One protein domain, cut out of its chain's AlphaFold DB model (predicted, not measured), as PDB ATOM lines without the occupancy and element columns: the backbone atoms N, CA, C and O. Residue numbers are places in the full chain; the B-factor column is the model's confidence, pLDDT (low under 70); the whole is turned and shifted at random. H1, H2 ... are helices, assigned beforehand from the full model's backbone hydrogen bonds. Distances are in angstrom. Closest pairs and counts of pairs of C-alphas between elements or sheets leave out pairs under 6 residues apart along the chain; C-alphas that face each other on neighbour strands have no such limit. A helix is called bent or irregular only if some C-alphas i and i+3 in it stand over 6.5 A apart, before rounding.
ATOM      1  N   ASN A  74     242.636 175.909 177.562       85.56
ATOM      2  CA  ASN A  74     241.599 176.564 176.772       85.56
ATOM      3  C   ASN A  74     241.934 178.056 176.590       85.56
ATOM      4  O   ASN A  74     241.932 178.835 177.546       85.56
ATOM      5  N   LYS A  75     242.186 178.457 175.337       87.38
ATOM      6  CA  LYS A  75     242.537 179.838 174.980       87.38
ATOM      7  C   LYS A  75     241.420 180.836 175.305       87.38
ATOM      8  O   LYS A  75     241.723 181.918 175.793       87.38
ATOM      9  N   ALA A  76     240.153 180.480 175.075       87.94
ATOM     10  CA  ALA A  76     239.016 181.349 175.389       87.94
ATOM     11  C   ALA A  76     238.886 181.567 176.903       87.94
ATOM     12  O   ALA A  76     238.669 182.693 177.337       87.94
ATOM     13  N   TYR A  77     239.124 180.528 177.711       87.25
ATOM     14  CA  TYR A  77     239.151 180.647 179.172       87.25
ATOM     15  C   TYR A  77     240.279 181.556 179.670       87.25
ATOM     16  O   TYR A  77     240.028 182.463 180.460       87.25
ATOM     17  N   ARG A  78     241.512 181.358 179.180       87.56
ATOM     18  CA  ARG A  78     242.654 182.222 179.535       87.56
ATOM     19  C   ARG A  78     242.389 183.681 179.176       87.56
ATOM     20  O   ARG A  78     242.596 184.565 179.997       87.56
ATOM     21  N   ARG A  79     241.861 183.915 177.973       90.81
ATOM     22  CA  ARG A  79     241.524 185.248 177.469       90.81
ATOM     23  C   ARG A  79     240.378 185.896 178.250       90.81
ATOM     24  O   ARG A  79     240.464 187.068 178.591       90.81
ATOM     25  N   MET A  80     239.341 185.133 178.596       90.38
ATOM     26  CA  MET A  80     238.267 185.588 179.484       90.38
ATOM     27  C   MET A  80     238.829 186.019 180.846       90.38
ATOM     28  O   MET A  80     238.507 187.106 181.318       90.38
ATOM     29  N   LEU A  81     239.689 185.198 181.456       88.88
ATOM     30  CA  LEU A  81     240.297 185.502 182.752       88.88
ATOM     31  C   LEU A  81     241.242 186.714 182.674       88.88
ATOM     32  O   LEU A  81     241.287 187.511 183.602       88.88
ATOM     33  N   ALA A  82     241.932 186.903 181.549       92.00
ATOM     34  CA  ALA A  82     242.754 188.083 181.300       92.00
ATOM     35  C   ALA A  82     241.930 189.376 181.297       92.00
ATOM     36  O   ALA A  82     242.243 190.302 182.040       92.00
ATOM     37  N   PHE A  83     240.842 189.426 180.521       92.25
ATOM     38  CA  PHE A  83     239.938 190.582 180.513       92.25
ATOM     39  C   PHE A  83     239.237 190.786 181.861       92.25
ATOM     40  O   PHE A  83     239.029 191.927 182.266       92.25
ATOM     41  N   PHE A  84     238.923 189.704 182.579       89.81
ATOM     42  CA  PHE A  84     238.414 189.787 183.947       89.81
ATOM     43  C   PHE A  84     239.428 190.456 184.885       89.81
ATOM     44  O   PHE A  84     239.075 191.404 185.578       89.81
ATOM     45  N   ASN A  85     240.694 190.026 184.856       89.69
ATOM     46  CA  ASN A  85     241.755 190.624 185.666       89.69
ATOM     47  C   ASN A  85     241.966 192.101 185.311       89.69
ATOM     48  O   ASN A  85     242.111 192.921 186.206       89.69
ATOM     49  N   VAL A  86     241.914 192.458 184.022       91.12
ATOM     50  CA  VAL A  86     242.002 193.859 183.573       91.12
ATOM     51  C   VAL A  86     240.872 194.701 184.168       91.12
ATOM     52  O   VAL A  86     241.111 195.811 184.623       91.12
ATOM     53  N   ALA A  87     239.642 194.182 184.163       88.06
ATOM     54  CA  ALA A  87     238.470 194.899 184.654       88.06
ATOM     55  C   ALA A  87     238.400 194.994 186.189       88.06
ATOM     56  O   ALA A  87     237.816 195.945 186.704       88.06
ATOM     57  N   TYR A  88     238.947 194.007 186.904       83.25
ATOM     58  CA  TYR A  88     238.853 193.909 188.364       83.25
ATOM     59  C   TYR A  88     240.033 194.556 189.099       83.25
ATOM     60  O   TYR A  88     239.888 194.995 190.241       83.25
ATOM     61  N   ASP A  89     241.210 194.609 188.475       85.62
ATOM     62  CA  ASP A  89     242.397 195.180 189.101       85.62
ATOM     63  C   ASP A  89     242.296 196.714 189.188       85.62
ATOM     64  O   ASP A  89     242.160 197.426 188.187       85.62
ATOM     65  N   LYS A  90     242.379 197.228 190.421       81.19
ATOM     66  CA  LYS A  90     242.271 198.661 190.729       81.19
ATOM     67  C   LYS A  90     243.390 199.481 190.099       81.19
ATOM     68  O   LYS A  90     243.188 200.666 189.833       81.19
ATOM     69  N   ASP A  91     244.538 198.870 189.825       86.19
ATOM     70  CA  ASP A  91     245.663 199.568 189.208       86.19
ATOM     71  C   ASP A  91     245.318 200.027 187.778       86.19
ATOM     72  O   ASP A  91     245.688 201.131 187.367       86.19
ATOM     73  N   TYR A  92     244.518 199.245 187.041       89.12
ATOM     74  CA  TYR A  92     244.109 199.567 185.668       89.12
ATOM     75  C   TYR A  92     242.857 200.447 185.583       89.12
ATOM     76  O   TYR A  92     242.601 201.044 184.536       89.12
ATOM     77  N   GLU A  93     242.092 200.575 186.671       84.50
ATOM     78  CA  GLU A  93     240.796 201.267 186.704       84.50
ATOM     79  C   GLU A  93     240.871 202.677 186.103       84.50
ATOM     80  O   GLU A  93     240.044 203.071 185.275       84.50
ATOM     81  N   THR A  94     241.884 203.448 186.503       83.44
ATOM     82  CA  THR A  94     242.038 204.835 186.047       83.44
ATOM     83  C   THR A  94     242.377 204.934 184.563       83.44
ATOM     84  O   THR A  94     241.915 205.867 183.904       83.44
ATOM     85  N   ASP A  95     243.135 203.981 184.025       85.81
ATOM     86  CA  ASP A  95     243.544 203.922 182.619       85.81
ATOM     87  C   ASP A  95     242.339 203.553 181.739       85.81
ATOM     88  O   ASP A  95     241.966 204.290 180.826       85.81
ATOM     89  N   ILE A  96     241.610 202.503 182.133       86.75
ATOM     90  CA  ILE A  96     240.394 202.025 181.455       86.75
ATOM     91  C   ILE A  96     239.307 203.101 181.428       86.75
ATOM     92  O   ILE A  96     238.687 203.348 180.387       86.75
ATOM     93  N   LYS A  97     239.075 203.770 182.569       84.31
ATOM     94  CA  LYS A  97     238.116 204.877 182.654       84.31
ATOM     95  C   LYS A  97     238.531 206.036 181.764       84.31
ATOM     96  O   LYS A  97     237.663 206.625 181.137       84.31
ATOM     97  N   SER A  98     239.821 206.364 181.702       81.62
ATOM     98  CA  SER A  98     240.330 207.496 180.919       81.62
ATOM     99  C   SER A  98     240.180 207.290 179.421       81.62
ATOM    100  O   SER A  98     239.757 208.206 178.721       81.62
ATOM    101  N   ASP A  99     240.488 206.084 178.954       78.56
ATOM    102  CA  ASP A  99     240.465 205.744 177.535       78.56
ATOM    103  C   ASP A  99     239.059 205.391 177.030       78.56
ATOM    104  O   ASP A  99     238.838 205.271 175.821       78.56
ATOM    105  N   GLY A 100     238.081 205.227 177.924       80.12
ATOM    106  CA  GLY A 100     236.731 204.799 177.548       80.12
ATOM    107  C   GLY A 100     236.702 203.378 176.970       80.12
ATOM    108  O   GLY A 100     235.814 203.035 176.195       80.12
ATOM    109  N   SER A 101     237.682 202.539 177.320       85.75
ATOM    110  CA  SER A 101     237.817 201.167 176.813       85.75
ATOM    111  C   SER A 101     236.993 200.140 177.600       85.75
ATOM    112  O   SER A 101     236.905 198.981 177.194       85.75
ATOM    113  N   GLY A 102     236.341 200.550 178.694       87.31
ATOM    114  CA  GLY A 102     235.606 199.653 179.594       87.31
ATOM    115  C   GLY A 102     234.526 198.819 178.900       87.31
ATOM    116  O   GLY A 102     234.435 197.617 179.136       87.31
ATOM    117  N   LYS A 103     233.758 199.420 177.981       86.44
ATOM    118  CA  LYS A 103     232.752 198.684 177.199       86.44
ATOM    119  C   LYS A 103     233.388 197.614 176.307       86.44
ATOM    120  O   LYS A 103     232.910 196.490 176.279       86.44
ATOM    121  N   TYR A 104     234.490 197.941 175.635       89.62
ATOM    122  CA  TYR A 104     235.217 196.989 174.793       89.62
ATOM    123  C   TYR A 104     235.768 195.806 175.604       89.62
ATOM    124  O   TYR A 104     235.638 194.661 175.182       89.62
ATOM    125  N   ILE A 105     236.328 196.071 176.789       91.44
ATOM    126  CA  ILE A 105     236.813 195.028 177.707       91.44
ATOM    127  C   ILE A 105     235.666 194.103 178.132       91.44
ATOM    128  O   ILE A 105     235.824 192.882 178.118       91.44
ATOM    129  N   LEU A 106     234.503 194.673 178.464       90.69
ATOM    130  CA  LEU A 106     233.316 193.903 178.828       90.69
ATOM    131  C   LEU A 106     232.799 193.056 177.656       90.69
ATOM    132  O   LEU A 106     232.513 191.874 177.839       90.69
ATOM    133  N   ASP A 107     232.708 193.639 176.462       91.44
ATOM    134  CA  ASP A 107     232.237 192.949 175.260       91.44
ATOM    135  C   ASP A 107     233.170 191.777 174.899       91.44
ATOM    136  O   ASP A 107     232.706 190.667 174.622       91.44
ATOM    137  N   GLU A 108     234.492 191.971 174.975       91.56
ATOM    138  CA  GLU A 108     235.458 190.886 174.769       91.56
ATOM    139  C   GLU A 108     235.387 189.832 175.885       91.56
ATOM    140  O   GLU A 108     235.442 188.638 175.587       91.56
ATOM    141  N   PHE A 109     235.191 190.210 177.151       91.31
ATOM    142  CA  PHE A 109     234.945 189.244 178.227       91.31
ATOM    143  C   PHE A 109     233.711 188.375 177.933       91.31
ATOM    144  O   PHE A 109     233.803 187.145 177.971       91.31
ATOM    145  N   VAL A 110     232.576 188.994 177.584       90.31
ATOM    146  CA  VAL A 110     231.316 188.294 177.282       90.31
ATOM    147  C   VAL A 110     231.484 187.352 176.094       90.31
ATOM    148  O   VAL A 110     231.101 186.188 176.185       90.31
ATOM    149  N   LYS A 111     232.132 187.810 175.022       91.50
ATOM    150  CA  LYS A 111     232.433 187.003 173.835       91.50
ATOM    151  C   LYS A 111     233.278 185.772 174.165       91.50
ATOM    152  O   LYS A 111     232.996 184.681 173.676       91.50
ATOM    153  N   ASN A 112     234.312 185.922 174.996       90.00
ATOM    154  CA  ASN A 112     235.143 184.786 175.400       90.00
ATOM    155  C   ASN A 112     234.392 183.842 176.353       90.00
ATOM    156  O   ASN A 112     234.557 182.631 176.240       90.00
ATOM    157  N   ARG A 113     233.525 184.363 177.230       87.00
ATOM    158  CA  ARG A 113     232.632 183.552 178.072       87.00
ATOM    159  C   ARG A 113     231.666 182.719 177.229       87.00
ATOM    160  O   ARG A 113     231.527 181.524 177.458       87.00
ATOM    161  N   GLU A 114     231.027 183.324 176.233       88.88
ATOM    162  CA  GLU A 114     230.118 182.625 175.314       88.88
ATOM    163  C   GLU A 114     230.837 181.543 174.501       88.88
ATOM    164  O   GLU A 114     230.277 180.474 174.270       88.88
ATOM    165  N   ALA A 115     232.101 181.774 174.130       89.12
ATOM    166  CA  ALA A 115     232.925 180.783 173.439       89.12
ATOM    167  C   ALA A 115     233.294 179.562 174.307       89.12
ATOM    168  O   ALA A 115     233.635 178.515 173.757       89.12
ATOM    169  N   ILE A 116     233.244 179.681 175.638       85.00
ATOM    170  CA  ILE A 116     233.454 178.560 176.570       85.00
ATOM    171  C   ILE A 116     232.185 177.697 176.674       85.00
ATOM    172  O   ILE A 116     232.291 176.482 176.817       85.00
ATOM    173  N   GLY A 117     231.000 178.302 176.531       78.69
ATOM    174  CA  GLY A 117     229.703 177.624 176.608       78.69
ATOM    175  C   GLY A 117     229.200 177.399 178.040       78.69
ATOM    176  O   GLY A 117     229.665 178.033 178.984       78.69
ATOM    177  N   ASP A 118     228.239 176.480 178.196       69.56
ATOM    178  CA  ASP A 118     227.603 176.124 179.481       69.56
ATOM    179  C   ASP A 118     228.488 175.250 180.392       69.56
ATOM    180  O   ASP A 118     228.034 174.792 181.446       69.56
ATOM    181  N   ASP A 119     229.745 175.004 180.004       59.50
ATOM    182  CA  ASP A 119     230.737 174.358 180.860       59.50
ATOM    183  C   ASP A 119     231.031 175.286 182.043       59.50
ATOM    184  O   ASP A 119     231.903 176.154 182.024       59.50
ATOM    185  N   PHE A 120     230.214 175.116 183.080       50.28
ATOM    186  CA  PHE A 120     230.226 175.880 184.310       50.28
ATOM    187  C   PHE A 120     231.652 175.925 184.872       50.28
ATOM    188  O   PHE A 120     232.203 174.913 185.307       50.28
ATOM    189  N   THR A 121     232.227 177.129 184.927       50.81
ATOM    190  CA  THR A 121     233.527 177.473 185.532       50.81
ATOM    191  C   THR A 121     233.555 177.302 187.052       50.81
ATOM    192  O   THR A 121     234.464 177.797 187.718       50.81
ATOM    193  N   GLY A 122     232.562 176.615 187.622       48.41
ATOM    194  CA  GLY A 122     232.546 176.184 189.009       48.41
ATOM    195  C   GLY A 122     233.650 175.172 189.240       48.41
ATOM    196  O   GLY A 122     233.439 173.967 189.152       48.41
TER     197      GLY A 122
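AT A GLANCE: This is residues 74 to 122 of the 529 residues of the protein "ABC transporter domain-containing protein" of Phellinidium pouzarii (UniProt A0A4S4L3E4). Two helices, H1 and H3, lie side by side and run opposite ways, and a shorter helix, H2, crosses one end of the pair and joins them. At the end away from H2, the last residues, 117 to 122, form a tail with no named element. The printed part has 49 residues with three named helices, in the order H1, H2, H3, and no named strand; the class is all helix. It is only just compact, close to loose, with a radius of gyration of the C-alphas of 11.5 A, and its outline is a rod with spans of 34 by 16 by 16 A.

IN THESE COORDINATES: H1 holds residues 75 to 88 and measures 19.8 A from its first C-alpha, that of Lys 75 at (242.537, 179.838, 174.980), to its last. After Asp 89, H2 holds residues 90 to 99, 15.1 A from first to last C-alpha; its C-alpha 99 is at (240.465, 205.744, 177.535). H2 is irregular: its C-alphas 91 and 94 are 7.1 A apart. After Gly 100 and Ser 101, H3 holds residues 102 to 116. It is the longest helix by residues, with 15, and measures 21.4 A, ending with C-alpha 116 at (233.454, 178.560, 176.570).

HOW THE PARTS SIT: H1 and H3 touch, with 24 pairs of C-alphas within 8 A. Their closest C-alphas are those of Met 80 and Phe 109, 5.1 A apart. They run opposite ways at a shallow tilt of 31 degrees. H2 is close to H1 but not clearly touching; their closest C-alphas, those of Val 86 and Tyr 92, are 6.4 A apart. The lines of H1 and H2 are about perpendicular, at 90 degrees. H2 is also close to H3 but not clearly touching, the closest C-alphas being those of Ile 96 and Gly 102, 5.7 A apart. H2 and H3 run opposite ways at a steep tilt of 66 degrees. In H1 and H3 every O i to N i+4 pair is within hydrogen-bond range; in H2, 4 of 6 are.

THE WHOLE: The two C-alphas farthest apart are those of Ser 98 and Asp 119, at 34.5 A. The C-alphas of the first and last printed residues, Asn 74 and Gly 122, are 15.2 A apart. The printed part has no cut, and the links H1 to H2 and H2 to H3 are both tight. The mean pLDDT of the printed part is 84.2, and residues 118 to 122 are under 70, where the model's confidence is low.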